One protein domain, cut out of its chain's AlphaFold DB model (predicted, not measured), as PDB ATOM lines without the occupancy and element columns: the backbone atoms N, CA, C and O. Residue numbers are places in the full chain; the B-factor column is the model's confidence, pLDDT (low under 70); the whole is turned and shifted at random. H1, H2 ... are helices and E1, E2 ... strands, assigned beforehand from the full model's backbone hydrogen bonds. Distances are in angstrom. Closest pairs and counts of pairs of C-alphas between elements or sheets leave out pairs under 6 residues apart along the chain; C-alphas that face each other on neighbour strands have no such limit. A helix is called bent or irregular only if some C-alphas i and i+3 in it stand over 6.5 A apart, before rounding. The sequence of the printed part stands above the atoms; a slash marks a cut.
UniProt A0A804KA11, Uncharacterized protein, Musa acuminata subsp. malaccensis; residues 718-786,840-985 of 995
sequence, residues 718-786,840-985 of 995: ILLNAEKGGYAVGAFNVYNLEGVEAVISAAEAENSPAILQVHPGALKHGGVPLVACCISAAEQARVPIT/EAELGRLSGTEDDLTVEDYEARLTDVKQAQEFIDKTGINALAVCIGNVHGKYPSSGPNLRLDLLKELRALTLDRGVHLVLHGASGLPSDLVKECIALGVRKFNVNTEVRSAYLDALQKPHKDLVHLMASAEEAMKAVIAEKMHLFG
ATOM      1  N   ILE A 718      28.222  69.413 -48.091       92.50
ATOM      2  CA  ILE A 718      28.946  68.947 -46.899       92.50
ATOM      3  C   ILE A 718      28.181  67.809 -46.205       92.50
ATOM      4  O   ILE A 718      28.762  66.756 -45.936       92.50
ATOM      5  N   LEU A 719      26.878  67.981 -45.958       93.56
ATOM      6  CA  LEU A 719      26.057  66.969 -45.283       93.56
ATOM      7  C   LEU A 719      25.769  65.748 -46.168       93.56
ATOM      8  O   LEU A 719      25.763  64.623 -45.671       93.56
ATOM      9  N   LEU A 720      25.603  65.931 -47.482       90.81
ATOM     10  CA  LEU A 720      25.476  64.823 -48.436       90.81
ATOM     11  C   LEU A 720      26.744  63.961 -48.487       90.81
ATOM     12  O   LEU A 720      26.651  62.735 -48.547       90.81
ATOM     13  N   ASN A 721      27.925  64.579 -48.455       88.62
ATOM     14  CA  ASN A 721      29.193  63.852 -48.415       88.62
ATOM     15  C   ASN A 721      29.382  63.125 -47.078       88.62
ATOM     16  O   ASN A 721      29.806  61.969 -47.077       88.62
ATOM     17  N   ALA A 722      28.984  63.746 -45.962       93.56
ATOM     18  CA  ALA A 722      28.944  63.101 -44.650       93.56
ATOM     19  C   ALA A 722      28.021  61.873 -44.644       93.56
ATOM     20  O   ALA A 722      28.386  60.816 -44.129       93.56
ATOM     21  N   GLU A 723      26.860  61.981 -45.297       92.62
ATOM     22  CA  GLU A 723      25.910  60.883 -45.458       92.62
ATOM     23  C   GLU A 723      26.494  59.715 -46.257       92.62
ATOM     24  O   GLU A 723      26.445  58.575 -45.799       92.62
ATOM     25  N   LYS A 724      27.113  59.994 -47.409       89.62
ATOM     26  CA  LYS A 724      27.771  58.972 -48.239       89.62
ATOM     27  C   LYS A 724      28.983  58.344 -47.550       89.62
ATOM     28  O   LYS A 724      29.227  57.151 -47.703       89.62
ATOM     29  N   GLY A 725      29.752  59.149 -46.822       90.50
ATOM     30  CA  GLY A 725      30.989  58.733 -46.167       90.50
ATOM     31  C   GLY A 725      30.803  58.113 -44.783       90.50
ATOM     32  O   GLY A 725      31.787  57.634 -44.221       90.50
ATOM     33  N   GLY A 726      29.585  58.133 -44.231       94.56
ATOM     34  CA  GLY A 726      29.277  57.579 -42.912       94.56
ATOM     35  C   GLY A 726      29.970  58.301 -41.752       94.56
ATOM     36  O   GLY A 726      30.373  57.645 -40.795       94.56
ATOM     37  N   TYR A 727      30.134  59.623 -41.837       96.88
ATOM     38  CA  TYR A 727      30.739  60.462 -40.791       96.88
ATOM     39  C   TYR A 727      29.819  61.638 -40.422       96.88
ATOM     40  O   TYR A 727      28.765  61.821 -41.035       96.88
ATOM     41  N   ALA A 728      30.195  62.432 -39.417       97.19
ATOM     42  CA  ALA A 728      29.502  63.673 -39.065       97.19
ATOM     43  C   ALA A 728      30.443  64.879 -39.120       97.19
ATOM     44  O   ALA A 728      31.651  64.736 -38.973       97.19
ATOM     45  N   VAL A 729      29.887  66.068 -39.336       97.19
ATOM     46  CA  VAL A 729      30.634  67.328 -39.441       97.19
ATOM     47  C   VAL A 729      30.404  68.172 -38.194       97.19
ATOM     48  O   VAL A 729      29.275  68.295 -37.716       97.19
ATOM     49  N   GLY A 730      31.476  68.752 -37.656       96.69
ATOM     50  CA  GLY A 730      31.385  69.677 -36.531       96.69
ATOM     51  C   GLY A 730      30.937  71.068 -36.979       96.69
ATOM     52  O   GLY A 730      31.514  71.634 -37.912       96.69
ATOM     53  N   ALA A 731      29.931  71.611 -36.297       97.00
ATOM     54  CA  ALA A 731      29.564  73.017 -36.349       97.00
ATOM     55  C   ALA A 731      30.021  73.701 -35.062       97.00
ATOM     56  O   ALA A 731      29.603  73.317 -33.970       97.00
ATOM     57  N   PHE A 732      30.935  74.660 -35.193       96.44
ATOM     58  CA  PHE A 732      31.668  75.238 -34.072       96.44
ATOM     59  C   PHE A 732      31.270  76.693 -33.871       96.44
ATOM     60  O   PHE A 732      31.410  77.497 -34.796       96.44
ATOM     61  N   ASN A 733      30.794  77.036 -32.671       94.62
ATOM     62  CA  ASN A 733      30.409  78.413 -32.366       94.62
ATOM     63  C   ASN A 733      31.638  79.331 -32.365       94.62
ATOM     64  O   ASN A 733      32.633  79.047 -31.695       94.62
ATOM     65  N   VAL A 734      31.552  80.453 -33.083       95.88
ATOM     66  CA  VAL A 734      32.609  81.469 -33.160       95.88
ATOM     67  C   VAL A 734      32.103  82.835 -32.698       95.88
ATOM     68  O   VAL A 734      30.988  83.248 -33.014       95.88
ATOM     69  N   TYR A 735      32.944  83.547 -31.943       94.12
ATOM     70  CA  TYR A 735      32.598  84.826 -31.301       94.12
ATOM     71  C   TYR A 735      33.467  85.997 -31.778       94.12
ATOM     72  O   TYR A 735      33.121  87.158 -31.569       94.12
ATOM     73  N   ASN A 736      34.609  85.696 -32.392       93.25
ATOM     74  CA  ASN A 736      35.660  86.633 -32.773       93.25
ATOM     75  C   ASN A 736      36.546  86.034 -33.879       93.25
ATOM     76  O   ASN A 736      36.345  84.894 -34.301       93.25
ATOM     77  N   LEU A 737      37.534  86.808 -34.336       93.62
ATOM     78  CA  LEU A 737      38.477  86.395 -35.378       93.62
ATOM     79  C   LEU A 737      39.292  85.162 -34.961       93.62
ATOM     80  O   LEU A 737      39.464  84.256 -35.762       93.62
ATOM     81  N   GLU A 738      39.738  85.088 -33.708       95.00
ATOM     82  CA  GLU A 738      40.534  83.972 -33.190       95.00
ATOM     83  C   GLU A 738      39.764  82.649 -33.253       95.00
ATOM     84  O   GLU A 738      40.339  81.615 -33.582       95.00
ATOM     85  N   GLY A 739      38.457  82.667 -32.965       96.38
ATOM     86  CA  GLY A 739      37.599  81.490 -33.112       96.38
ATOM     87  C   GLY A 739      37.432  81.069 -34.571       96.38
ATOM     88  O   GLY A 739      37.491  79.878 -34.874       96.38
ATOM     89  N   VAL A 740      37.271  82.040 -35.478       97.31
ATOM     90  CA  VAL A 740      37.196  81.781 -36.926       97.31
ATOM     91  C   VAL A 740      38.495  81.140 -37.418       97.31
ATOM     92  O   VAL A 740      38.449  80.056 -38.000       97.31
ATOM     93  N   GLU A 741      39.644  81.747 -37.125       95.75
ATOM     94  CA  GLU A 741      40.963  81.232 -37.513       95.75
ATOM     95  C   GLU A 741      41.247  79.858 -36.895       95.75
ATOM     96  O   GLU A 741      41.742  78.972 -37.586       95.75
ATOM     97  N   ALA A 742      40.853  79.613 -35.640       97.69
ATOM     98  CA  ALA A 742      41.030  78.307 -35.008       97.69
ATOM     99  C   ALA A 742      40.270  77.185 -35.737       97.69
ATOM    100  O   ALA A 742      40.819  76.095 -35.922       97.69
ATOM    101  N   VAL A 743      39.031  77.440 -36.178       97.94
ATOM    102  CA  VAL A 743      38.243  76.464 -36.952       97.94
ATOM    103  C   VAL A 743      38.865  76.229 -38.324       97.94
ATOM    104  O   VAL A 743      39.037  75.072 -38.708       97.94
ATOM    105  N   ILE A 744      39.235  77.295 -39.043       95.12
ATOM    106  CA  ILE A 744      39.867  77.191 -40.367       95.12
ATOM    107  C   ILE A 744      41.192  76.433 -40.270       95.12
ATOM    108  O   ILE A 744      41.388  75.439 -40.968       95.12
ATOM    109  N   SER A 745      42.069  76.842 -39.356       94.00
ATOM    110  CA  SER A 745      43.379  76.230 -39.139       94.00
ATOM    111  C   SER A 745      43.280  74.758 -38.740       94.00
ATOM    112  O   SER A 745      44.075  73.949 -39.219       94.00
ATOM    113  N   ALA A 746      42.321  74.384 -37.884       97.06
ATOM    114  CA  ALA A 746      42.081  72.982 -37.541       97.06
ATOM    115  C   ALA A 746      41.568  72.188 -38.751       97.06
ATOM    116  O   ALA A 746      42.092  71.121 -39.060       97.06
ATOM    117  N   ALA A 747      40.582  72.726 -39.472       95.62
ATOM    118  CA  ALA A 747      39.965  72.050 -40.608       95.62
ATOM    119  C   ALA A 747      40.955  71.816 -41.758       95.62
ATOM    120  O   ALA A 747      40.975  70.733 -42.345       95.62
ATOM    121  N   GLU A 748      41.802  72.804 -42.065       90.12
ATOM    122  CA  GLU A 748      42.850  72.674 -43.079       90.12
ATOM    123  C   GLU A 748      43.942  71.686 -42.659       90.12
ATOM    124  O   GLU A 748      44.373  70.882 -43.487       90.12
ATOM    125  N   ALA A 749      44.374  71.719 -41.393       91.31
ATOM    126  CA  ALA A 749      45.382  70.795 -40.873       91.31
ATOM    127  C   ALA A 749      44.892  69.341 -40.908       91.31
ATOM    128  O   ALA A 749      45.632  68.452 -41.330       91.31
ATOM    129  N   GLU A 750      43.629  69.116 -40.544       94.31
ATOM    130  CA  GLU A 750      43.013  67.787 -40.511       94.31
ATOM    131  C   GLU A 750      42.377  67.367 -41.841       94.31
ATOM    132  O   GLU A 750      41.806  66.277 -41.944       94.31
ATOM    133  N   ASN A 751      42.449  68.213 -42.877       90.25
ATOM    134  CA  ASN A 751      41.795  67.996 -44.168       90.25
ATOM    135  C   ASN A 751      40.314  67.574 -43.993       90.25
ATOM    136  O   ASN A 751      39.849  66.588 -44.578       90.25
ATOM    137  N   SER A 752      39.594  68.289 -43.123       94.56
ATOM    138  CA  SER A 752      38.221  68.005 -42.682       94.56
ATOM    139  C   SER A 752      37.258  69.090 -43.164       94.56
ATOM    140  O   SER A 752      37.615  70.264 -43.120       94.56
ATOM    141  N   PRO A 753      36.012  68.761 -43.557       95.38
ATOM    142  CA  PRO A 753      34.972  69.775 -43.658       95.38
ATOM    143  C   PRO A 753      34.612  70.309 -42.261       95.38
ATOM    144  O   PRO A 753      34.737  69.580 -41.268       95.38
ATOM    145  N   ALA A 754      34.136  71.551 -42.181       96.88
ATOM    146  CA  ALA A 754      33.633  72.146 -40.939       96.88
ATOM    147  C   ALA A 754      32.572  73.219 -41.208       96.88
ATOM    148  O   ALA A 754      32.431  73.711 -42.328       96.88
ATOM    149  N   ILE A 755      31.830  73.593 -40.167       97.81
ATOM    150  CA  ILE A 755      30.838  74.667 -40.226       97.81
ATOM    151  C   ILE A 755      31.204  75.723 -39.174       97.81
ATOM    152  O   ILE A 755      31.291  75.417 -37.985       97.81
ATOM    153  N   LEU A 756      31.417  76.964 -39.615       97.88
ATOM    154  CA  LEU A 756      31.515  78.140 -38.750       97.88
ATOM    155  C   LEU A 756      30.104  78.510 -38.298       97.88
ATOM    156  O   LEU A 756      29.268  78.883 -39.120       97.88
ATOM    157  N   GLN A 757      29.825  78.394 -37.007       96.31
ATOM    158  CA  GLN A 757      28.490  78.602 -36.463       96.31
ATOM    159  C   GLN A 757      28.419  79.927 -35.698       96.31
ATOM    160  O   GLN A 757      29.254  80.208 -34.841       96.31
ATOM    161  N   VAL A 758      27.426  80.762 -36.003       94.75
ATOM    162  CA  VAL A 758      27.207  82.051 -35.334       94.75
ATOM    163  C   VAL A 758      25.904  81.981 -34.548       94.75
ATOM    164  O   VAL A 758      24.822  81.917 -35.129       94.75
ATOM    165  N   HIS A 759      26.025  82.017 -33.223       91.62
ATOM    166  CA  HIS A 759      24.900  82.079 -32.291       91.62
ATOM    167  C   HIS A 759      24.333  83.517 -32.200       91.62
ATOM    168  O   HIS A 759      25.104  84.470 -32.373       91.62
ATOM    169  N   PRO A 760      23.044  83.746 -31.867       88.38
ATOM    170  CA  PRO A 760      22.470  85.093 -31.780       88.38
ATOM    171  C   PRO A 760      23.205  86.010 -30.793       88.38
ATOM    172  O   PRO A 760      23.374  87.200 -31.058       88.38
ATOM    173  N   GLY A 761      23.725  85.461 -29.687       86.75
ATOM    174  CA  GLY A 761      24.572  86.207 -28.748       86.75
ATOM    175  C   GLY A 761      25.873  86.716 -29.388       86.75
ATOM    176  O   GLY A 761      26.242  87.879 -29.207       86.75
ATOM    177  N   ALA A 762      26.525  85.879 -30.201       89.19
ATOM    178  CA  ALA A 762      27.720  86.249 -30.958       89.19
ATOM    179  C   ALA A 762      27.399  87.279 -32.050       89.19
ATOM    180  O   ALA A 762      28.123  88.263 -32.191       89.19
ATOM    181  N   LEU A 763      26.280  87.113 -32.768       89.69
ATOM    182  CA  LEU A 763      25.828  88.070 -33.780       89.69
ATOM    183  C   LEU A 763      25.513  89.440 -33.166       89.69
ATOM    184  O   LEU A 763      25.915  90.464 -33.710       89.69
ATOM    185  N   LYS A 764      24.846  89.477 -32.009       88.81
ATOM    186  CA  LYS A 764      24.533  90.724 -31.299       88.81
ATOM    187  C   LYS A 764      25.792  91.470 -30.850       88.81
ATOM    188  O   LYS A 764      25.790  92.700 -30.833       88.81
ATOM    189  N   HIS A 765      26.846  90.746 -30.473       88.81
ATOM    190  CA  HIS A 765      28.109  91.341 -30.036       88.81
ATOM    191  C   HIS A 765      29.018  91.743 -31.209       88.81
ATOM    192  O   HIS A 765      29.490  92.877 -31.261       88.81
ATOM    193  N   GLY A 766      29.264  90.824 -32.145       86.81
ATOM    194  CA  GLY A 766      30.194  91.004 -33.263       86.81
ATOM    195  C   GLY A 766      29.592  91.684 -34.496       86.81
ATOM    196  O   GLY A 766      30.327  92.247 -35.308       86.81
ATOM    197  N   GLY A 767      28.265  91.661 -34.640       89.19
ATOM    198  CA  GLY A 767      27.521  92.286 -35.731       89.19
ATOM    199  C   GLY A 767      27.871  91.758 -37.127       89.19
ATOM    200  O   GLY A 767      28.488  90.706 -37.301       89.19
ATOM    201  N   VAL A 768      27.509  92.547 -38.144       90.00
ATOM    202  CA  VAL A 768      27.852  92.301 -39.558       90.00
ATOM    203  C   VAL A 768      29.356  92.054 -39.786       90.00
ATOM    204  O   VAL A 768      29.675  91.161 -40.571       90.00
ATOM    205  N   PRO A 769      30.296  92.762 -39.116       94.12
ATOM    206  CA  PRO A 769      31.727  92.500 -39.286       94.12
ATOM    207  C   PRO A 769      32.148  91.063 -38.955       94.12
ATOM    208  O   PRO A 769      32.960  90.497 -39.684       94.12
ATOM    209  N   LEU A 770      31.584  90.453 -37.905       94.25
ATOM    210  CA  LEU A 770      31.882  89.059 -37.559       94.25
ATOM    211  C   LEU A 770      31.409  88.100 -38.659       94.25
ATOM    212  O   LEU A 770      32.149  87.201 -39.053       94.25
ATOM    213  N   VAL A 771      30.206  88.317 -39.196       93.31
ATOM    214  CA  VAL A 771      29.662  87.485 -40.281       93.31
ATOM    215  C   VAL A 771      30.498  87.632 -41.552       93.31
ATOM    216  O   VAL A 771      30.879  86.631 -42.155       93.31
ATOM    217  N   ALA A 772      30.866  88.863 -41.918       90.06
ATOM    218  CA  ALA A 772      31.750  89.128 -43.052       90.06
ATOM    219  C   ALA A 772      33.124  88.458 -42.880       90.06
ATOM    220  O   ALA A 772      33.670  87.921 -43.843       90.06
ATOM    221  N   CYS A 773      33.656  88.437 -41.654       93.31
ATOM    222  CA  CYS A 773      34.882  87.718 -41.320       93.31
ATOM    223  C   CYS A 773      34.730  86.204 -41.534       93.31
ATOM    224  O   CYS A 773      35.567  85.601 -42.199       93.31
ATOM    225  N   CYS A 774      33.649  85.597 -41.032       95.25
ATOM    226  CA  CYS A 774      33.377  84.167 -41.214       95.25
ATOM    227  C   CYS A 774      33.258  83.800 -42.698       95.25
ATOM    228  O   CYS A 774      33.858  82.829 -43.150       95.25
ATOM    229  N   ILE A 775      32.510  84.601 -43.459       90.44
ATOM    230  CA  ILE A 775      32.313  84.423 -44.900       90.44
ATOM    231  C   ILE A 775      33.644  84.517 -45.640       90.44
ATOM    232  O   ILE A 775      33.989  83.620 -46.406       90.44
ATOM    233  N   SER A 776      34.409  85.577 -45.380       86.00
ATOM    234  CA  SER A 776      35.688  85.801 -46.046       86.00
ATOM    235  C   SER A 776      36.699  84.698 -45.728       86.00
ATOM    236  O   SER A 776      37.433  84.274 -46.620       86.00
ATOM    237  N   ALA A 777      36.720  84.203 -44.488       89.19
ATOM    238  CA  ALA A 777      37.575  83.094 -44.085       89.19
ATOM    239  C   ALA A 777      37.142  81.770 -44.742       89.19
ATOM    240  O   ALA A 777      37.977  81.058 -45.295       89.19
ATOM    241  N   ALA A 778      35.837  81.473 -44.777       88.62
ATOM    242  CA  ALA A 778      35.296  80.285 -45.440       88.62
ATOM    243  C   ALA A 778      35.574  80.267 -46.955       88.62
ATOM    244  O   ALA A 778      35.896  79.221 -47.511       88.62
ATOM    245  N   GLU A 779      35.495  81.416 -47.634       77.81
ATOM    246  CA  GLU A 779      35.803  81.552 -49.070       77.81
ATOM    247  C   GLU A 779      37.284  81.357 -49.412       77.81
ATOM    248  O   GLU A 779      37.627  81.010 -50.549       77.81
ATOM    249  N   GLN A 780      38.159  81.614 -48.441       75.25
ATOM    250  CA  GLN A 780      39.606  81.456 -48.568       75.25
ATOM    251  C   GLN A 780      40.094  80.077 -48.105       75.25
ATOM    252  O   GLN A 780      41.238  79.720 -48.392       75.25
ATOM    253  N   ALA A 781      39.239  79.302 -47.432       81.50
ATOM    254  CA  ALA A 781      39.576  77.988 -46.909       81.50
ATOM    255  C   ALA A 781      39.898  76.980 -48.023       81.50
ATOM    256  O   ALA A 781      39.260  76.935 -49.078       81.50
ATOM    257  N   ARG A 782      40.877  76.108 -47.765       72.19
ATOM    258  CA  ARG A 782      41.287  75.027 -48.688       72.19
ATOM    259  C   ARG A 782      40.419  73.778 -48.597       72.19
ATOM    260  O   ARG A 782      40.509  72.902 -49.454       72.19
ATOM    261  N   VAL A 783      39.611  73.685 -47.550       85.00
ATOM    262  CA  VAL A 783      38.677  72.589 -47.283       85.00
ATOM    263  C   VAL A 783      37.243  73.126 -47.307       85.00
ATOM    264  O   VAL A 783      37.054  74.335 -47.178       85.00
ATOM    265  N   PRO A 784      36.213  72.278 -47.490       89.19
ATOM    266  CA  PRO A 784      34.828  72.735 -47.462       89.19
ATOM    267  C   PRO A 784      34.464  73.340 -46.099       89.19
ATOM    268  O   PRO A 784      34.341  72.617 -45.108       89.19
ATOM    269  N   ILE A 785      34.267  74.658 -46.069       93.00
ATOM    270  CA  ILE A 785      33.797  75.405 -44.901       93.00
ATOM    271  C   ILE A 785      32.540  76.175 -45.283       93.00
ATOM    272  O   ILE A 785      32.485  76.801 -46.342       93.00
ATOM    273  N   THR A 786      31.531  76.142 -44.419       95.19
ATOM    274  CA  THR A 786      30.322  76.960 -44.570       95.19
ATOM    275  C   THR A 786      30.017  77.738 -43.304       95.19
ATOM    276  O   THR A 786      30.530  77.422 -42.233       95.19
ATOM    277  N   GLU A 840      17.996  74.095 -41.295       95.56
ATOM    278  CA  GLU A 840      17.912  73.251 -40.111       95.56
ATOM    279  C   GLU A 840      16.727  73.701 -39.253       95.56
ATOM    280  O   GLU A 840      16.413  74.888 -39.203       95.56
ATOM    281  N   ALA A 841      16.050  72.776 -38.582       94.19
ATOM    282  CA  ALA A 841      15.021  73.125 -37.610       94.19
ATOM    283  C   ALA A 841      15.058  72.186 -36.411       94.19
ATOM    284  O   ALA A 841      15.407  71.012 -36.550       94.19
ATOM    285  N   GLU A 842      14.665  72.700 -35.251       91.44
ATOM    286  CA  GLU A 842      14.604  71.927 -34.013       91.44
ATOM    287  C   GLU A 842      13.187  71.455 -33.702       91.44
ATOM    288  O   GLU A 842      12.211  72.214 -33.776       91.44
ATOM    289  N   LEU A 843      13.085  70.182 -33.320       89.62
ATOM    290  CA  LEU A 843      11.854  69.599 -32.808       89.62
ATOM    291  C   LEU A 843      12.120  68.820 -31.521       89.62
ATOM    292  O   LEU A 843      12.904  67.873 -31.497       89.62
ATOM    293  N   GLY A 844      11.394  69.178 -30.470       85.50
ATOM    294  CA  GLY A 844      11.752  68.853 -29.090       85.50
ATOM    295  C   GLY A 844      12.237  70.119 -28.392       85.50
ATOM    296  O   GLY A 844      12.023  71.211 -28.910       85.50
ATOM    297  N   ARG A 845      12.823  69.979 -27.204       79.44
ATOM    298  CA  ARG A 845      13.496  71.077 -26.506       79.44
ATOM    299  C   ARG A 845      14.558  70.528 -25.559       79.44
ATOM    300  O   ARG A 845      14.256  69.631 -24.768       79.44
ATOM    301  N   LEU A 846      15.777  71.047 -25.638       75.62
ATOM    302  CA  LEU A 846      16.914  70.621 -24.815       75.62
ATOM    303  C   LEU A 846      16.950  71.389 -23.497       75.62
ATOM    304  O   LEU A 846      16.645  72.575 -23.497       75.62
ATOM    305  N   SER A 847      17.342  70.746 -22.391       73.94
ATOM    306  CA  SER A 847      17.668  71.460 -21.148       73.94
ATOM    307  C   SER A 847      19.135  71.889 -21.098       73.94
ATOM    308  O   SER A 847      19.980  71.381 -21.843       73.94
ATOM    309  N   GLY A 848      19.441  72.834 -20.211       72.31
ATOM    310  CA  GLY A 848      20.784  73.368 -19.993       72.31
ATOM    311  C   GLY A 848      20.922  74.836 -20.394       72.31
ATOM    312  O   GLY A 848      19.944  75.501 -20.732       72.31
ATOM    313  N   THR A 849      22.152  75.347 -20.324       73.19
ATOM    314  CA  THR A 849      22.462  76.758 -20.597       73.19
ATOM    315  C   THR A 849      23.470  76.890 -21.732       73.19
ATOM    316  O   THR A 849      24.584  76.368 -21.639       73.19
ATOM    317  N   GLU A 850      23.115  77.670 -22.751       67.19
ATOM    318  CA  GLU A 850      24.005  78.123 -23.822       67.19
ATOM    319  C   GLU A 850      23.864  79.641 -24.006       67.19
ATOM    320  O   GLU A 850      22.763  80.140 -24.183       67.19
ATOM    321  N   ASP A 851      24.976  80.383 -23.911       60.16
ATOM    322  CA  ASP A 851      25.056  81.842 -24.138       60.16
ATOM    323  C   ASP A 851      23.842  82.670 -23.654       60.16
ATOM    324  O   ASP A 851      23.179  83.348 -24.439       60.16
ATOM    325  N   ASP A 852      23.570  82.614 -22.345       60.06
ATOM    326  CA  ASP A 852      22.471  83.301 -21.637       60.06
ATOM    327  C   ASP A 852      21.045  82.792 -21.934       60.06
ATOM    328  O   ASP A 852      20.084  83.247 -21.309       60.06
ATOM    329  N   LEU A 853      20.892  81.788 -22.801       60.97
ATOM    330  CA  LEU A 853      19.659  81.019 -22.965       60.97
ATOM    331  C   LEU A 853      19.711  79.799 -22.043       60.97
ATOM    332  O   LEU A 853      20.501  78.882 -22.242       60.97
ATOM    333  N   THR A 854      18.880  79.804 -20.999       71.62
ATOM    334  CA  THR A 854      18.725  78.663 -20.086       71.62
ATOM    335  C   THR A 854      17.362  78.029 -20.287       71.62
ATOM    336  O   THR A 854      16.341  78.712 -20.211       71.62
ATOM    337  N   VAL A 855      17.354  76.720 -20.520       66.56
ATOM    338  CA  VAL A 855      16.148  75.901 -20.533       66.56
ATOM    339  C   VAL A 855      16.180  74.986 -19.316       66.56
ATOM    340  O   VAL A 855      17.070  74.149 -19.161       66.56
ATOM    341  N   GLU A 856      15.198  75.166 -18.442       71.56
ATOM    342  CA  GLU A 856      15.034  74.366 -17.232       71.56
ATOM    343  C   GLU A 856      14.665  72.911 -17.570       71.56
ATOM    344  O   GLU A 856      13.963  72.645 -18.546       71.56
ATOM    345  N   ASP A 857      15.069  71.956 -16.726       64.75
ATOM    346  CA  ASP A 857      14.847  70.518 -16.968       64.75
ATOM    347  C   ASP A 857      13.366  70.141 -17.149       64.75
ATOM    348  O   ASP A 857      13.050  69.190 -17.863       64.75
ATOM    349  N   TYR A 858      12.432  70.890 -16.548       58.34
ATOM    350  CA  TYR A 858      10.995  70.639 -16.714       58.34
ATOM    351  C   TYR A 858      10.460  71.064 -18.095       58.34
ATOM    352  O   TYR A 858       9.375  70.633 -18.490       58.34
ATOM    353  N   GLU A 859      11.190  71.917 -18.821       53.53
ATOM    354  CA  GLU A 859      10.842  72.357 -20.175       53.53
ATOM    355  C   GLU A 859      11.420  71.441 -21.258       53.53
ATOM    356  O   GLU A 859      11.019  71.562 -22.420       53.53
ATOM    357  N   ALA A 860      12.304  70.507 -20.882       68.75
ATOM    358  CA  ALA A 860      12.899  69.540 -21.791       68.75
ATOM    359  C   ALA A 860      11.833  68.624 -22.406       68.75
ATOM    360  O   ALA A 860      11.000  68.031 -21.714       68.75
ATOM    361  N   ARG A 861      11.869  68.475 -23.730       81.44
ATOM    362  CA  ARG A 861      10.950  67.619 -24.487       81.44
ATOM    363  C   ARG A 861      11.737  66.771 -25.465       81.44
ATOM    364  O   ARG A 861      12.429  67.298 -26.331       81.44
ATOM    365  N   LEU A 862      11.591  65.454 -25.351       87.81
ATOM    366  CA  LEU A 862      12.103  64.545 -26.370       87.81
ATOM    367  C   LEU A 862      11.353  64.756 -27.686       87.81
ATOM    368  O   LEU A 862      10.165  65.088 -27.688       87.81
ATOM    369  N   THR A 863      12.037  64.536 -28.802       90.94
ATOM    370  CA  THR A 863      11.418  64.553 -30.127       90.94
ATOM    371  C   THR A 863      10.418  63.403 -30.244       90.94
ATOM    372  O   THR A 863      10.781  62.240 -30.079       90.94
ATOM    373  N   ASP A 864       9.161  63.709 -30.565       92.38
ATOM    374  CA  ASP A 864       8.152  62.693 -30.871       92.38
ATOM    375  C   ASP A 864       8.229  62.288 -32.352       92.38
ATOM    376  O   ASP A 864       8.257  63.137 -33.242       92.38
ATOM    377  N   VAL A 865       8.252  60.981 -32.629       92.25
ATOM    378  CA  VAL A 865       8.442  60.444 -33.990       92.25
ATOM    379  C   VAL A 865       7.275  60.791 -34.919       92.25
ATOM    380  O   VAL A 865       7.490  61.075 -36.098       92.25
ATOM    381  N   LYS A 866       6.035  60.806 -34.411       91.06
ATOM    382  CA  LYS A 866       4.856  61.142 -35.226       91.06
ATOM    383  C   LYS A 866       4.838  62.629 -35.553       91.06
ATOM    384  O   LYS A 866       4.596  62.993 -36.702       91.06
ATOM    385  N   GLN A 867       5.150  63.469 -34.567       93.06
ATOM    386  CA  GLN A 867       5.327  64.900 -34.786       93.06
ATOM    387  C   GLN A 867       6.472  65.174 -35.760       93.06
ATOM    388  O   GLN A 867       6.297  65.996 -36.648       93.06
ATOM    389  N   ALA A 868       7.600  64.463 -35.665       93.31
ATOM    390  CA  ALA A 868       8.721  64.619 -36.591       93.31
ATOM    391  C   ALA A 868       8.327  64.310 -38.038       93.31
ATOM    392  O   ALA A 868       8.706  65.049 -38.946       93.31
ATOM    393  N   GLN A 869       7.526  63.262 -38.256       93.81
ATOM    394  CA  GLN A 869       7.024  62.924 -39.586       93.81
ATOM    395  C   GLN A 869       6.181  64.062 -40.161       93.81
ATOM    396  O   GLN A 869       6.457  64.555 -41.254       93.81
ATOM    397  N   GLU A 870       5.183  64.507 -39.402       94.94
ATOM    398  CA  GLU A 870       4.305  65.599 -39.812       94.94
ATOM    399  C   GLU A 870       5.074  66.913 -40.009       94.94
ATOM    400  O   GLU A 870       4.816  67.652 -40.960       94.94
ATOM    401  N   PHE A 871       6.054  67.184 -39.148       95.38
ATOM    402  CA  PHE A 871       6.889  68.375 -39.198       95.38
ATOM    403  C   PHE A 871       7.717  68.423 -40.480       95.38
ATOM    404  O   PHE A 871       7.669  69.424 -41.193       95.38
ATOM    405  N   ILE A 872       8.425  67.342 -40.823       95.31
ATOM    406  CA  ILE A 872       9.228  67.265 -42.051       95.31
ATOM    407  C   ILE A 872       8.337  67.428 -43.285       95.31
ATOM    408  O   ILE A 872       8.625  68.265 -44.145       95.31
ATOM    409  N   ASP A 873       7.233  66.678 -43.344       93.06
ATOM    410  CA  ASP A 873       6.338  66.657 -44.503       93.06
ATOM    411  C   ASP A 873       5.682  68.038 -44.736       93.06
ATOM    412  O   ASP A 873       5.517  68.471 -45.879       93.06
ATOM    413  N   LYS A 874       5.342  68.772 -43.663       95.25
ATOM    414  CA  LYS A 874       4.716  70.104 -43.759       95.25
ATOM    415  C   LYS A 874       5.706  71.248 -44.005       95.25
ATOM    416  O   LYS A 874       5.317  72.235 -44.642       95.25
ATOM    417  N   THR A 875       6.928  71.164 -43.474       94.62
ATOM    418  CA  THR A 875       7.901  72.275 -43.487       94.62
ATOM    419  C   THR A 875       8.879  72.202 -44.657       94.62
ATOM    420  O   THR A 875       9.212  73.238 -45.229       94.62
ATOM    421  N   GLY A 876       9.295  70.997 -45.062       92.19
ATOM    422  CA  GLY A 876      10.254  70.794 -46.147       92.19
ATOM    423  C   GLY A 876      11.699  71.183 -45.806       92.19
ATOM    424  O   GLY A 876      12.437  71.562 -46.723       92.19
ATOM    425  N   ILE A 877      12.064  71.121 -44.521       95.00
ATOM    426  CA  ILE A 877      13.423  71.326 -43.993       95.00
ATOM    427  C   ILE A 877      14.427  70.317 -44.561       95.00
ATOM    428  O   ILE A 877      14.055  69.275 -45.101       95.00
ATOM    429  N   ASN A 878      15.717  70.616 -44.419       94.81
ATOM    430  CA  ASN A 878      16.806  69.770 -44.912       94.81
ATOM    431  C   ASN A 878      17.527  69.013 -43.798       94.81
ATOM    432  O   ASN A 878      18.104  67.952 -44.044       94.81
ATOM    433  N   ALA A 879      17.524  69.570 -42.592       96.44
ATOM    434  CA  ALA A 879      18.154  68.983 -41.427       96.44
ATOM    435  C   ALA A 879      17.240  69.134 -40.206       96.44
ATOM    436  O   ALA A 879      16.587  70.164 -40.044       96.44
ATOM    437  N   LEU A 880      17.179  68.097 -39.374       96.50
ATOM    438  CA  LEU A 880      16.367  68.065 -38.163       96.50
ATOM    439  C   LEU A 880      17.284  67.925 -36.946       96.50
ATOM    440  O   LEU A 880      17.930  66.886 -36.775       96.50
ATOM    441  N   ALA A 881      17.315  68.957 -36.108       95.06
ATOM    442  CA  ALA A 881      17.913  68.909 -34.783       95.06
ATOM    443  C   ALA A 881      16.964  68.180 -33.825       95.06
ATOM    444  O   ALA A 881      15.801  68.563 -33.664       95.06
ATOM    445  N   VAL A 882      17.454  67.082 -33.244       93.88
ATOM    446  CA  VAL A 882      16.653  66.177 -32.411       93.88
ATOM    447  C   VAL A 882      17.064  66.234 -30.944       93.88
ATOM    448  O   VAL A 882      18.237  66.382 -30.597       93.88
ATOM    449  N   CYS A 883      16.070  66.049 -30.084       91.38
ATOM    450  CA  CYS A 883      16.186  65.979 -28.638       91.38
ATOM    451  C   CYS A 883      15.953  64.534 -28.195       91.38
ATOM    452  O   CYS A 883      14.819  64.056 -28.151       91.38
ATOM    453  N   ILE A 884      17.027  63.826 -27.855       91.56
ATOM    454  CA  ILE A 884      16.983  62.414 -27.435       91.56
ATOM    455  C   ILE A 884      17.505  62.214 -26.004       91.56
ATOM    456  O   ILE A 884      17.822  61.093 -25.620       91.56
ATOM    457  N   GLY A 885      17.606  63.288 -25.217       84.06
ATOM    458  CA  GLY A 885      18.229  63.299 -23.884       84.06
ATOM    459  C   GLY A 885      19.621  63.946 -23.860       84.06
ATOM    460  O   GLY A 885      20.345  63.831 -22.873       84.06
ATOM    461  N   ASN A 886      20.015  64.590 -24.960       88.00
ATOM    462  CA  ASN A 886      21.154  65.500 -25.034       88.00
ATOM    463  C   ASN A 886      20.846  66.823 -24.308       88.00
ATOM    464  O   ASN A 886      19.681  67.140 -24.077       88.00
ATOM    465  N   VAL A 887      21.889  67.559 -23.909       83.06
ATOM    466  CA  VAL A 887      21.770  68.804 -23.125       83.06
ATOM    467  C   VAL A 887      22.761  69.855 -23.616       83.06
ATOM    468  O   VAL A 887      23.823  69.511 -24.140       83.06
ATOM    469  N   HIS A 888      22.456  71.129 -23.385       79.88
ATOM    470  CA  HIS A 888      23.428  72.207 -23.549       79.88
ATOM    471  C   HIS A 888      24.342  72.301 -22.320       79.88
ATOM    472  O   HIS A 888      23.900  72.225 -21.172       79.88
ATOM    473  N   GLY A 889      25.641  72.501 -22.544       74.94
ATOM    474  CA  GLY A 889      26.616  72.646 -21.463       74.94
ATOM    475  C   GLY A 889      27.149  71.314 -20.925       74.94
ATOM    476  O   GLY A 889      27.545  70.437 -21.689       74.94
ATOM    477  N   LYS A 890      27.265  71.192 -19.596       76.94
ATOM    478  CA  LYS A 890      27.836  70.005 -18.937       76.94
ATOM    479  C   LYS A 890      26.740  69.004 -18.585       76.94
ATOM    480  O   LYS A 890      25.772  69.361 -17.920       76.94
ATOM    481  N   TYR A 891      26.953  67.740 -18.945       80.12
ATOM    482  CA  TYR A 891      26.090  66.642 -18.518       80.12
ATOM    483  C   TYR A 891      26.061  66.493 -16.983       80.12
ATOM    484  O   TYR A 891      27.071  66.758 -16.317       80.12
ATOM    485  N   PRO A 892      24.928  66.047 -16.408       77.62
ATOM    486  CA  PRO A 892      24.807  65.794 -14.977       77.62
ATOM    487  C   PRO A 892      25.786  64.709 -14.512       77.62
ATOM    488  O   PRO A 892      26.258  63.886 -15.296       77.62
ATOM    489  N   SER A 893      26.056  64.649 -13.204       74.75
ATOM    490  CA  SER A 893      26.986  63.673 -12.609       74.75
ATOM    491  C   SER A 893      26.596  62.209 -12.843       74.75
ATOM    492  O   SER A 893      27.433  61.324 -12.702       74.75
ATOM    493  N   SER A 894      25.336  61.944 -13.197       76.94
ATOM    494  CA  SER A 894      24.838  60.628 -13.613       76.94
ATOM    495  C   SER A 894      25.305  60.191 -15.009       76.94
ATOM    496  O   SER A 894      25.083  59.041 -15.376       76.94
ATOM    497  N   GLY A 895      25.940  61.079 -15.782       76.94
ATOM    498  CA  GLY A 895      26.335  60.845 -17.170       76.94
ATOM    499  C   GLY A 895      25.212  61.113 -18.185       76.94
ATOM    500  O   GLY A 895      24.072  61.387 -17.794       76.94
ATOM    501  N   PRO A 896      25.525  61.068 -19.496       85.06
ATOM    502  CA  PRO A 896      24.547  61.257 -20.565       85.06
ATOM    503  C   PRO A 896      23.556  60.091 -20.634       85.06
ATOM    504  O   PRO A 896      23.944  58.930 -20.527       85.06
ATOM    505  N   ASN A 897      22.278  60.396 -20.871       85.50
ATOM    506  CA  ASN A 897      21.213  59.400 -21.010       85.50
ATOM    507  C   ASN A 897      20.491  59.570 -22.355       85.50
ATOM    508  O   ASN A 897      19.365  60.067 -22.410       85.50
ATOM    509  N   LEU A 898      21.168  59.205 -23.449       89.31
ATOM    510  CA  LEU A 898      20.617  59.321 -24.801       89.31
ATOM    511  C   LEU A 898      19.728  58.119 -25.151       89.31
ATOM    512  O   LEU A 898      20.131  56.963 -25.032       89.31
ATOM    513  N   ARG A 899      18.529  58.397 -25.661       92.19
ATOM    514  CA  ARG A 899      17.578  57.417 -26.201       92.19
ATOM    515  C   ARG A 899      17.949  57.034 -27.631       92.19
ATOM    516  O   ARG A 899      17.413  57.556 -28.606       92.19
ATOM    517  N   LEU A 900      18.906  56.120 -27.756       93.00
ATOM    518  CA  LEU A 900      19.406  55.633 -29.048       93.00
ATOM    519  C   LEU A 900      18.358  54.839 -29.844       93.00
ATOM    520  O   LEU A 900      18.381  54.825 -31.073       93.00
ATOM    521  N   ASP A 901      17.411  54.213 -29.149       93.06
ATOM    522  CA  ASP A 901      16.235  53.584 -29.745       93.06
ATOM    523  C   ASP A 901      15.363  54.609 -30.485       93.06
ATOM    524  O   ASP A 901      15.022  54.397 -31.649       93.06
ATOM    525  N   LEU A 902      15.110  55.766 -29.864       93.56
ATOM    526  CA  LEU A 902      14.408  56.884 -30.498       93.56
ATOM    527  C   LEU A 902      15.191  57.436 -31.700       93.56
ATOM    528  O   LEU A 902      14.613  57.675 -32.760       93.56
ATOM    529  N   LEU A 903      16.513  57.593 -31.576       95.00
ATOM    530  CA  LEU A 903      17.359  58.049 -32.684       95.00
ATOM    531  C   LEU A 903      17.273  57.107 -33.897       95.00
ATOM    532  O   LEU A 903      17.186  57.565 -35.036       95.00
ATOM    533  N   LYS A 904      17.239  55.792 -33.657       95.56
ATOM    534  CA  LYS A 904      17.073  54.778 -34.706       95.56
ATOM    535  C   LYS A 904      15.727  54.902 -35.427       95.56
ATOM    536  O   LYS A 904      15.684  54.773 -36.651       95.56
ATOM    537  N   GLU A 905      14.645  55.164 -34.696       95.19
ATOM    538  CA  GLU A 905      13.318  55.400 -35.283       95.19
ATOM    539  C   GLU A 905      13.294  56.681 -36.133       95.19
ATOM    540  O   GLU A 905      12.833  56.663 -37.277       95.19
ATOM    541  N   LEU A 906      13.876  57.771 -35.625       94.75
ATOM    542  CA  LEU A 906      13.999  59.038 -36.355       94.75
ATOM    543  C   LEU A 906      14.870  58.896 -37.609       94.75
ATOM    544  O   LEU A 906      14.584  59.503 -38.643       94.75
ATOM    545  N   ARG A 907      15.904  58.053 -37.573       95.06
ATOM    546  CA  ARG A 907      16.716  57.750 -38.755       95.06
ATOM    547  C   ARG A 907      15.921  57.039 -39.840       95.06
ATOM    548  O   ARG A 907      16.010  57.431 -41.000       95.06
ATOM    549  N   ALA A 908      15.143  56.022 -39.480       93.19
ATOM    550  CA  ALA A 908      14.292  55.329 -40.445       93.19
ATOM    551  C   ALA A 908      13.314  56.304 -41.127       93.19
ATOM    552  O   ALA A 908      13.121  56.242 -42.335       93.19
ATOM    553  N   LEU A 909      12.765  57.257 -40.366       93.25
ATOM    554  CA  LEU A 909      11.865  58.287 -40.882       93.25
ATOM    555  C   LEU A 909      12.549  59.277 -41.846       93.25
ATOM    556  O   LEU A 909      11.978  59.634 -42.881       93.25
ATOM    557  N   THR A 910      13.733  59.767 -41.470       93.12
ATOM    558  CA  THR A 910      14.439  60.850 -42.177       93.12
ATOM    559  C   THR A 910      15.158  60.385 -43.441       93.12
ATOM    560  O   THR A 910      15.222  61.144 -44.412       93.12
ATOM    561  N   LEU A 911      15.637  59.136 -43.464       88.88
ATOM    562  CA  LEU A 911      16.382  58.566 -44.589       88.88
ATOM    563  C   LEU A 911      15.579  58.598 -45.898       88.88
ATOM    564  O   LEU A 911      16.080  59.086 -46.908       88.88
ATOM    565  N   ASP A 912      14.315  58.171 -45.861       81.94
ATOM    566  CA  ASP A 912      13.437  58.127 -47.042       81.94
ATOM    567  C   ASP A 912      13.048  59.521 -47.565       81.94
ATOM    568  O   ASP A 912      12.564  59.665 -48.688       81.94
ATOM    569  N   ARG A 913      13.255  60.563 -46.751       88.69
ATOM    570  CA  ARG A 913      12.889  61.958 -47.046       88.69
ATOM    571  C   ARG A 913      14.089  62.835 -47.390       88.69
ATOM    572  O   ARG A 913      13.907  64.012 -47.690       88.69
ATOM    573  N   GLY A 914      15.303  62.283 -47.346       90.31
ATOM    574  CA  GLY A 914      16.534  63.030 -47.602       90.31
ATOM    575  C   GLY A 914      16.806  64.134 -46.574       90.31
ATOM    576  O   GLY A 914      17.394  65.153 -46.932       90.31
ATOM    577  N   VAL A 915      16.359  63.954 -45.325       95.12
ATOM    578  CA  VAL A 915      16.613  64.888 -44.217       95.12
ATOM    579  C   VAL A 915      17.778  64.374 -43.377       95.12
ATOM    580  O   VAL A 915      17.832  63.195 -43.033       95.12
ATOM    581  N   HIS A 916      18.717  65.250 -43.030       96.62
ATOM    582  CA  HIS A 916      19.867  64.888 -42.200       96.62
ATOM    583  C   HIS A 916      19.561  65.076 -40.710       96.62
ATOM    584  O   HIS A 916      18.925  66.052 -40.322       96.62
ATOM    585  N   LEU A 917      20.034  64.162 -39.859       96.88
ATOM    586  CA  LEU A 917      19.895  64.296 -38.408       96.88
ATOM    587  C   LEU A 917      21.048  65.116 -37.824       96.88
ATOM    588  O   LEU A 917      22.221  64.866 -38.130       96.88
ATOM    589  N   VAL A 918      20.702  66.057 -36.951       96.62
ATOM    590  CA  VAL A 918      21.635  66.926 -36.229       96.62
ATOM    591  C   VAL A 918      21.487  66.681 -34.736       96.62
ATOM    592  O   VAL A 918      20.368  66.556 -34.234       96.62
ATOM    593  N   LEU A 919      22.611  66.619 -34.022       94.06
ATOM    594  CA  LEU A 919      22.607  66.540 -32.568       94.06
ATOM    595  C   LEU A 919      23.313  67.755 -31.967       94.06
ATOM    596  O   LEU A 919      24.502  67.992 -32.188       94.06
ATOM    597  N   HIS A 920      22.562  68.515 -31.184       89.38
ATOM    598  CA  HIS A 920      23.088  69.611 -30.382       89.38
ATOM    599  C   HIS A 920      23.646  69.075 -29.061       89.38
ATOM    600  O   HIS A 920      23.225  68.017 -28.590       89.38
ATOM    601  N   GLY A 921      24.605  69.774 -28.456       80.25
ATOM    602  CA  GLY A 921      25.161  69.350 -27.167       80.25
ATOM    603  C   GLY A 921      26.095  68.138 -27.253       80.25
ATOM    604  O   GLY A 921      25.973  67.194 -26.480       80.25
ATOM    605  N   ALA A 922      27.053  68.145 -28.184       75.56
ATOM    606  CA  ALA A 922      28.034  67.057 -28.310       75.56
ATOM    607  C   ALA A 922      29.171  67.106 -27.265       75.56
ATOM    608  O   ALA A 922      29.979  66.176 -27.165       75.56
ATOM    609  N   SER A 923      29.277  68.199 -26.507       78.50
ATOM    610  CA  SER A 923      30.358  68.405 -25.542       78.50
ATOM    611  C   SER A 923      30.230  67.486 -24.328       78.50
ATOM    612  O   SER A 923      29.178  67.403 -23.703       78.50
ATOM    613  N   GLY A 924      31.318  66.800 -23.971       77.62
ATOM    614  CA  GLY A 924      31.328  65.845 -22.857       77.62
ATOM    615  C   GLY A 924      30.679  64.480 -23.136       77.62
ATOM    616  O   GLY A 924      30.605  63.663 -22.217       77.62
ATOM    617  N   LEU A 925      30.243  64.194 -24.370       86.31
ATOM    618  CA  LEU A 925      29.776  62.856 -24.745       86.31
ATOM    619  C   LEU A 925      30.944  61.853 -24.870       86.31
ATOM    620  O   LEU A 925      31.951  62.170 -25.510       86.31
ATOM    621  N   PRO A 926      30.824  60.626 -24.321       88.94
ATOM    622  CA  PRO A 926      31.816  59.568 -24.506       88.94
ATOM    623  C   PRO A 926      32.001  59.186 -25.979       88.94
ATOM    624  O   PRO A 926      31.037  59.161 -26.746       88.94
ATOM    625  N   SER A 927      33.227  58.807 -26.358       90.50
ATOM    626  CA  SER A 927      33.568  58.508 -27.758       90.50
ATOM    627  C   SER A 927      32.695  57.418 -28.385       90.50
ATOM    628  O   SER A 927      32.274  57.555 -29.533       90.50
ATOM    629  N   ASP A 928      32.386  56.364 -27.629       91.94
ATOM    630  CA  ASP A 928      31.570  55.251 -28.123       91.94
ATOM    631  C   ASP A 928      30.135  55.688 -28.427       91.94
ATOM    632  O   ASP A 928      29.575  55.290 -29.446       91.94
ATOM    633  N   LEU A 929      29.578  56.590 -27.613       92.62
ATOM    634  CA  LEU A 929      28.228  57.104 -27.813       92.62
ATOM    635  C   LEU A 929      28.150  58.010 -29.046       92.62
ATOM    636  O   LEU A 929      27.204  57.922 -29.822       92.62
ATOM    637  N   VAL A 930      29.177  58.837 -29.275       93.81
ATOM    638  CA  VAL A 930      29.268  59.663 -30.487       93.81
ATOM    639  C   VAL A 930      29.345  58.789 -31.741       93.81
ATOM    640  O   VAL A 930      28.602  59.022 -32.695       93.81
ATOM    641  N   LYS A 931      30.186  57.746 -31.733       93.94
ATOM    642  CA  LYS A 931      30.275  56.781 -32.842       93.94
ATOM    643  C   LYS A 931      28.942  56.080 -33.093       93.94
ATOM    644  O   LYS A 931      28.556  55.905 -34.248       93.94
ATOM    645  N   GLU A 932      28.229  55.711 -32.035       94.75
ATOM    646  CA  GLU A 932      26.914  55.082 -32.142       94.75
ATOM    647  C   GLU A 932      25.867  56.040 -32.728       94.75
ATOM    648  O   GLU A 932      25.138  55.661 -33.644       94.75
ATOM    649  N   CYS A 933      25.851  57.313 -32.317       96.00
ATOM    650  CA  CYS A 933      24.997  58.334 -32.930       96.00
ATOM    651  C   CYS A 933      25.287  58.526 -34.432       96.00
ATOM    652  O   CYS A 933      24.354  58.651 -35.228       96.00
ATOM    653  N   ILE A 934      26.560  58.505 -34.844       96.62
ATOM    654  CA  ILE A 934      26.958  58.592 -36.262       96.62
ATOM    655  C   ILE A 934      26.492  57.356 -37.036       96.62
ATOM    656  O   ILE A 934      25.941  57.482 -38.135       96.62
ATOM    657  N   ALA A 935      26.660  56.162 -36.461       94.69
ATOM    658  CA  ALA A 935      26.174  54.913 -37.048       94.69
ATOM    659  C   ALA A 935      24.643  54.916 -37.209       94.69
ATOM    660  O   ALA A 935      24.119  54.401 -38.196       94.69
ATOM    661  N   LEU A 936      23.935  55.565 -36.282       95.62
ATOM    662  CA  LEU A 936      22.490  55.789 -36.327       95.62
ATOM    663  C   LEU A 936      22.078  57.011 -37.167       95.62
ATOM    664  O   LEU A 936      20.903  57.352 -37.206       95.62
ATOM    665  N   GLY A 937      23.002  57.629 -37.906       93.31
ATOM    666  CA  GLY A 937      22.674  58.576 -38.972       93.31
ATOM    667  C   GLY A 937      22.753  60.057 -38.619       93.31
ATOM    668  O   GLY A 937      22.311  60.872 -39.427       93.31
ATOM    669  N   VAL A 938      23.327  60.428 -37.470       97.19
ATOM    670  CA  VAL A 938      23.692  61.828 -37.191       97.19
ATOM    671  C   VAL A 938      24.806  62.268 -38.146       97.19
ATOM    672  O   VAL A 938      25.780  61.537 -38.349       97.19
ATOM    673  N   ARG A 939      24.650  63.451 -38.757       97.06
ATOM    674  CA  ARG A 939      25.588  64.023 -39.748       97.06
ATOM    675  C   ARG A 939      26.152  65.388 -39.376       97.06
ATOM    676  O   ARG A 939      27.131  65.806 -39.987       97.06
ATOM    677  N   LYS A 940      25.586  66.056 -38.374       97.25
ATOM    678  CA  LYS A 940      26.096  67.322 -37.835       97.25
ATOM    679  C   LYS A 940      26.053  67.283 -36.309       97.25
ATOM    680  O   LYS A 940      25.060  66.827 -35.739       97.25
ATOM    681  N   PHE A 941      27.115  67.776 -35.678       96.00
ATOM    682  CA  PHE A 941      27.173  68.018 -34.238       96.00
ATOM    683  C   PHE A 941      27.456  69.491 -33.962       96.00
ATOM    684  O   PHE A 941      28.450  70.016 -34.466       96.00
ATOM    685  N   ASN A 942      26.634  70.128 -33.127       93.62
ATOM    686  CA  ASN A 942      26.922  71.477 -32.635       93.62
ATOM    687  C   ASN A 942      27.876  71.394 -31.431       93.62
ATOM    688  O   ASN A 942      27.654  70.618 -30.491       93.62
ATOM    689  N   VAL A 943      28.945  72.190 -31.467       92.12
ATOM    690  CA  VAL A 943      30.013  72.220 -30.461       92.12
ATOM    691  C   VAL A 943      30.292  73.662 -30.050       92.12
ATOM    692  O   VAL A 943      30.695  74.491 -30.860       92.12
ATOM    693  N   ASN A 944      30.154  73.937 -28.755       90.44
ATOM    694  CA  ASN A 944      30.440  75.254 -28.189       90.44
ATOM    695  C   ASN A 944      31.251  75.147 -26.889       90.44
ATOM    696  O   ASN A 944      32.397  75.588 -26.820       90.44
ATOM    697  N   THR A 945      30.692  74.483 -25.873       88.44
ATOM    698  CA  THR A 945      31.196  74.496 -24.486       88.44
ATOM    699  C   THR A 945      32.698  74.241 -24.340       88.44
ATOM    700  O   THR A 945      33.366  74.988 -23.625       88.44
ATOM    701  N   GLU A 946      33.250  73.210 -24.981       89.75
ATOM    702  CA  GLU A 946      34.679  72.873 -24.847       89.75
ATOM    703  C   GLU A 946      35.583  73.874 -25.576       89.75
ATOM    704  O   GLU A 946      36.615  74.258 -25.030       89.75
ATOM    705  N   VAL A 947      35.176  74.352 -26.758       92.31
ATOM    706  CA  VAL A 947      35.925  75.360 -27.530       92.31
ATOM    707  C   VAL A 947      35.944  76.685 -26.767       92.31
ATOM    708  O   VAL A 947      37.006  77.266 -26.543       92.31
ATOM    709  N   ARG A 948      34.783  77.112 -26.258       91.75
ATOM    710  CA  ARG A 948      34.651  78.306 -25.415       91.75
ATOM    711  C   ARG A 948      35.464  78.191 -24.125       91.75
ATOM    712  O   ARG A 948      36.106  79.157 -23.721       91.75
ATOM    713  N   SER A 949      35.465  77.021 -23.482       91.50
ATOM    714  CA  SER A 949      36.262  76.790 -22.266       91.50
ATOM    715  C   SER A 949      37.759  76.874 -22.559       91.50
ATOM    716  O   SER A 949      38.471  77.556 -21.832       91.50
ATOM    717  N   ALA A 950      38.228  76.276 -23.661       93.50
ATOM    718  CA  ALA A 950      39.630  76.360 -24.072       93.50
ATOM    719  C   ALA A 950      40.081  77.808 -24.317       93.50
ATOM    720  O   ALA A 950      41.182  78.185 -23.912       93.50
ATOM    721  N   TYR A 951      39.212  78.633 -24.911       94.19
ATOM    722  CA  TYR A 951      39.459  80.064 -25.069       94.19
ATOM    723  C   TYR A 951      39.585  80.775 -23.713       94.19
ATOM    724  O   TYR A 951      40.599  81.416 -23.441       94.19
ATOM    725  N   LEU A 952      38.591  80.625 -22.829       93.38
ATOM    726  CA  LEU A 952      38.584  81.271 -21.509       93.38
ATOM    727  C   LEU A 952      39.767  80.835 -20.632       93.38
ATOM    728  O   LEU A 952      40.377  81.668 -19.962       93.38
ATOM    729  N   ASP A 953      40.133  79.556 -20.669       92.50
ATOM    730  CA  ASP A 953      41.277  79.019 -19.930       92.50
ATOM    731  C   ASP A 953      42.608  79.562 -20.474       92.50
ATOM    732  O   ASP A 953      43.548  79.799 -19.709       92.50
ATOM    733  N   ALA A 954      42.710  79.799 -21.787       91.44
ATOM    734  CA  ALA A 954      43.884  80.428 -22.386       91.44
ATOM    735  C   ALA A 954      44.053  81.888 -21.932       91.44
ATOM    736  O   ALA A 954      45.189  82.310 -21.693       91.44
ATOM    737  N   LEU A 955      42.946  82.621 -21.732       89.62
ATOM    738  CA  LEU A 955      42.953  83.994 -21.205       89.62
ATOM    739  C   LEU A 955      43.452  84.090 -19.756       89.62
ATOM    740  O   LEU A 955      44.013  85.112 -19.370       89.62
ATOM    741  N   GLN A 956      43.259  83.045 -18.948       89.50
ATOM    742  CA  GLN A 956      43.672  83.037 -17.539       89.50
ATOM    743  C   GLN A 956      45.176  82.785 -17.344       89.50
ATOM    744  O   GLN A 956      45.710  83.012 -16.255       89.50
ATOM    745  N   LYS A 957      45.879  82.308 -18.376       85.44
ATOM    746  CA  LYS A 957      47.321  82.037 -18.311       85.44
ATOM    747  C   LYS A 957      48.126  83.341 -18.456       85.44
ATOM    748  O   LYS A 957      47.703  84.245 -19.168       85.44
ATOM    749  N   PRO A 958      49.293  83.472 -17.801       82.62
ATOM    750  CA  PRO A 958      50.134  84.658 -17.946       82.62
ATOM    751  C   PRO A 958      50.815  84.691 -19.324       82.62
ATOM    752  O   PRO A 958      51.528  83.757 -19.686       82.62
ATOM    753  N   HIS A 959      50.654  85.797 -20.058       82.81
ATOM    754  CA  HIS A 959      51.250  86.018 -21.384       82.81
ATOM    755  C   HIS A 959      52.076  87.303 -21.427       82.81
ATOM    756  O   HIS A 959      51.861  88.221 -20.637       82.81
ATOM    757  N   LYS A 960      53.046  87.367 -22.348       80.31
ATOM    758  CA  LYS A 960      53.970  88.510 -22.471       80.31
ATOM    759  C   LYS A 960      53.364  89.722 -23.186       80.31
ATOM    760  O   LYS A 960      53.790  90.837 -22.915       80.31
ATOM    761  N   ASP A 961      52.436  89.492 -24.115       89.69
ATOM    762  CA  ASP A 961      51.811  90.514 -24.961       89.69
ATOM    763  C   ASP A 961      50.485  89.995 -25.560       89.69
ATOM    764  O   ASP A 961      50.256  88.783 -25.602       89.69
ATOM    765  N   LEU A 962      49.633  90.906 -26.041       87.88
ATOM    766  CA  LEU A 962      48.306  90.626 -26.591       87.88
ATOM    767  C   LEU A 962      48.345  89.684 -27.803       87.88
ATOM    768  O   LEU A 962      47.544  88.758 -27.867       87.88
ATOM    769  N   VAL A 963      49.301  89.849 -28.724       89.25
ATOM    770  CA  VAL A 963      49.399  88.973 -29.910       89.25
ATOM    771  C   VAL A 963      49.716  87.529 -29.508       89.25
ATOM    772  O   VAL A 963      49.166  86.583 -30.065       89.25
ATOM    773  N   HIS A 964      50.568  87.350 -28.493       88.56
ATOM    774  CA  HIS A 964      50.896  86.025 -27.961       88.56
ATOM    775  C   HIS A 964      49.701  85.394 -27.241       88.56
ATOM    776  O   HIS A 964      49.510  84.184 -27.329       88.56
ATOM    777  N   LEU A 965      48.893  86.209 -26.554       91.31
ATOM    778  CA  LEU A 965      47.648  85.759 -25.941       91.31
ATOM    779  C   LEU A 965      46.648  85.278 -27.004       91.31
ATOM    780  O   LEU A 965      46.132  84.172 -26.872       91.31
ATOM    781  N   MET A 966      46.415  86.068 -28.061       91.75
ATOM    782  CA  MET A 966      45.510  85.711 -29.166       91.75
ATOM    783  C   MET A 966      45.948  84.402 -29.834       91.75
ATOM    784  O   MET A 966      45.151  83.473 -29.930       91.75
ATOM    785  N   ALA A 967      47.233  84.279 -30.185       90.44
ATOM    786  CA  ALA A 967      47.786  83.057 -30.772       90.44
ATOM    787  C   ALA A 967      47.679  81.847 -29.824       90.44
ATOM    788  O   ALA A 967      47.376  80.736 -30.252       90.44
ATOM    789  N   SER A 968      47.894  82.043 -28.516       92.06
ATOM    790  CA  SER A 968      47.722  80.969 -27.533       92.06
ATOM    791  C   SER A 968      46.264  80.538 -27.384       92.06
ATOM    792  O   SER A 968      46.020  79.369 -27.083       92.06
ATOM    793  N   ALA A 969      45.314  81.463 -27.516       93.81
ATOM    794  CA  ALA A 969      43.892  81.163 -27.446       93.81
ATOM    795  C   ALA A 969      43.415  80.440 -28.715       93.81
ATOM    796  O   ALA A 969      42.682  79.457 -28.612       93.81
ATOM    797  N   GLU A 970      43.898  80.864 -29.888       95.00
ATOM    798  CA  GLU A 970      43.674  80.189 -31.171       95.00
ATOM    799  C   GLU A 970      44.169  78.737 -31.131       95.00
ATOM    800  O   GLU A 970      43.393  77.818 -31.383       95.00
ATOM    801  N   GLU A 971      45.424  78.500 -30.731       94.69
ATOM    802  CA  GLU A 971      45.990  77.144 -30.662       94.69
ATOM    803  C   GLU A 971      45.263  76.252 -29.638       94.69
ATOM    804  O   GLU A 971      45.080  75.056 -29.873       94.69
ATOM    805  N   ALA A 972      44.784  76.821 -28.525       95.94
ATOM    806  CA  ALA A 972      43.985  76.082 -27.548       95.94
ATOM    807  C   ALA A 972      42.629  75.638 -28.126       95.94
ATOM    808  O   ALA A 972      42.238  74.483 -27.952       95.94
ATOM    809  N   MET A 973      41.928  76.526 -28.839       97.62
ATOM    810  CA  MET A 973      40.673  76.188 -29.520       97.62
ATOM    811  C   MET A 973      40.903  75.176 -30.644       97.62
ATOM    812  O   MET A 973      40.194  74.173 -30.722       97.62
ATOM    813  N   LYS A 974      41.924  75.399 -31.478       97.44
ATOM    814  CA  LYS A 974      42.305  74.535 -32.603       97.44
ATOM    815  C   LYS A 974      42.544  73.092 -32.166       97.44
ATOM    816  O   LYS A 974      42.062  72.179 -32.829       97.44
ATOM    817  N   ALA A 975      43.224  72.879 -31.036       96.75
ATOM    818  CA  ALA A 975      43.458  71.541 -30.493       96.75
ATOM    819  C   ALA A 975      42.146  70.803 -30.162       96.75
ATOM    820  O   ALA A 975      41.981  69.642 -30.537       96.75
ATOM    821  N   VAL A 976      41.189  71.487 -29.522       95.88
ATOM    822  CA  VAL A 976      39.864  70.917 -29.216       95.88
ATOM    823  C   VAL A 976      39.083  70.631 -30.497       95.88
ATOM    824  O   VAL A 976      38.462  69.578 -30.627       95.88
ATOM    825  N   ILE A 977      39.118  71.549 -31.464       97.50
ATOM    826  CA  ILE A 977      38.410  71.402 -32.740       97.50
ATOM    827  C   ILE A 977      38.952  70.197 -33.526       97.50
ATOM    828  O   ILE A 977      38.159  69.380 -33.999       97.50
ATOM    829  N   ALA A 978      40.277  70.035 -33.604       97.44
ATOM    830  CA  ALA A 978      40.916  68.887 -34.251       97.44
ATOM    831  C   ALA A 978      40.527  67.558 -33.574       97.44
ATOM    832  O   ALA A 978      40.149  66.598 -34.251       97.44
ATOM    833  N   GLU A 979      40.509  67.514 -32.236       95.75
ATOM    834  CA  GLU A 979      40.030  66.346 -31.484       95.75
ATOM    835  C   GLU A 979      38.584  65.982 -31.864       95.75
ATOM    836  O   GLU A 979      38.275  64.812 -32.109       95.75
ATOM    837  N   LYS A 980      37.696  66.979 -31.983       95.56
ATOM    838  CA  LYS A 980      36.307  66.750 -32.406       95.56
ATOM    839  C   LYS A 980      36.196  66.274 -33.850       95.56
ATOM    840  O   LYS A 980      35.402  65.375 -34.111       95.56
ATOM    841  N   MET A 981      37.002  66.790 -34.777       96.88
ATOM    842  CA  MET A 981      37.023  66.314 -36.170       96.88
ATOM    843  C   MET A 981      37.420  64.837 -36.273       96.88
ATOM    844  O   MET A 981      36.808  64.075 -37.027       96.88
ATOM    845  N   HIS A 982      38.399  64.395 -35.478       96.00
ATOM    846  CA  HIS A 982      38.733  62.973 -35.380       96.00
ATOM    847  C   HIS A 982      37.599  62.160 -34.758       96.00
ATOM    848  O   HIS A 982      37.250  61.096 -35.271       96.00
ATOM    849  N   LEU A 983      37.002  62.665 -33.676       94.81
ATOM    850  CA  LEU A 983      35.906  61.995 -32.985       94.81
ATOM    851  C   LEU A 983      34.672  61.813 -33.885       94.81
ATOM    852  O   LEU A 983      34.027  60.766 -33.833       94.81
ATOM    853  N   PHE A 984      34.366  62.799 -34.730       96.62
ATOM    854  CA  PHE A 984      33.241  62.757 -35.665       96.62
ATOM    855  C   PHE A 984      33.548  62.005 -36.969       96.62
ATOM    856  O   PHE A 984      32.653  61.793 -37.790       96.62
ATOM    857  N   GLY A 985      34.798  61.570 -37.160       94.75
ATOM    858  CA  GLY A 985      35.243  60.841 -38.347       94.75
ATOM    859  C   GLY A 985      35.374  61.703 -39.607       94.75
ATOM    860  O   GLY A 985      35.463  61.145 -40.702       94.75
TER     861      GLY A 985
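AT A GLANCE: This is residues 718 to 786 and 840 to 985 of the 995 residues of an uncharacterized protein of Musa acuminata subsp. malaccensis (UniProt A0A804KA11). A parallel six-stranded sheet curls like part of a barrel that is left open between E2 and E3, with H2, H3, H4, H5, H6 and H8 round its outside. H1 is on the opposite face, close to where E1, E7 and E8 begin; the small hairpin E4 and E5 lies beyond the end where E3 finishes, and the helical hairpin H7 and H8 reaches out along the long axis. The printed part has 215 residues, with the named elements in the order H1 E1 H2 E2 H3 E3 E4 E5 H4 E6 H5 E7 H6 E8 H7 H8. The class is mixed, helices and strands, and the sheet's order is E2 E1 E8 E7 E6 E3. The whole is compact, with a radius of gyration of the C-alphas of 17.3 A, and only just elongated, spanning 57 by 37 by 34 A.

HOW THE PARTS SIT: H1, residues 718 to 725, lies over E8, residues 938 to 943, at a height over the sheet of 8.2 A; the closest C-alphas, of Ala 722 and Arg 939, are 6.0 A apart. E1, residues 729 to 733, is parallel to its neighbour E8, with N 731 and O 941 within hydrogen-bond range at 2.8 A. H2, residues 737 to 749, lies over E2, residues 754 to 758, and runs along it at 4 degrees on the local plane. E2 is an edge strand parallel to E1, with N 755 and O 730 at 3.0 A. H3, residues 760 to 780, is on the sheet but over none of its strands; it is irregular, with C-alphas 765 and 768 9.6 A apart, and has a kink of 105 degrees near residue 767. With residues 770 to 778 alone it touches H2, closest at the C-alphas of Val 740 and Cys 774, 6.2 A apart. Beyond the cut, E3, residues 840 to 843, is the other edge strand, parallel to E6, residues 879 to 882, with N 881 and O 841 at 2.8 A. E4, residues 847 to 850, and E5, residues 853 to 855, form an antiparallel hairpin, with N 848 and O 855 at 2.9 A. H4, residues 865 to 875, touches H5, residues 900 to 911, at a shallow tilt of 30 degrees, the same way; the closest C-alphas, of Val 865 and Leu 906, are 6.2 A apart. H5 lies over E7, residues 916 to 919, at a height of 9.5 A. E7 is parallel to E6, with N 918 and O 880 at 2.9 A, and to E8, with N 939 and O 917 at 2.9 A. E1, H2, E2; E6, H5, E7; and E7, H6, E8 are strand-helix-strand units, parallel neighbour strands joined through a helix, with right-handed crossovers; H6, residues 927 to 935, lies over E8. H7, residues 945 to 956, only grazes the sheet, and forms a helical hairpin with H8, residues 962 to 983, at 25 degrees, opposite ways, closest at the C-alphas of Ala 954 and Ala 969, 5.1 A apart. H8, the hub, lies over E1 and also touches H2, where the C-alphas of Ala 742 and Lys 974 are 4.7 A apart, and only just H6, with 3 pairs of C-alphas within 8 A. Every O i to N i+4 pair is within hydrogen-bond range in H1, H2, H4, H5, H6 and H7, but 15 of 17 in H3 and 17 of 18 in H8.

IN THESE COORDINATES: H1 begins at C-alpha 718, (28.946, 68.947, -46.899). H8 is 31.8 A long and ends at C-alpha 983, (35.906, 61.995, -32.985). H3 measures 24.3 A, H2 17.9 A, and E8 13.9 A.

THE WHOLE: The C-alphas farthest apart, of Lys 866 and Lys 960, are 57.7 A apart. Residues 787 to 839 are not printed, and C-alphas 786 and 840 are 13.7 A apart across the cut. The link from E6 to H5 is long, 17 residues. The mean pLDDT of the printed part is 89.6; residues 850 to 853, 855 and 857 to 860 are under 70.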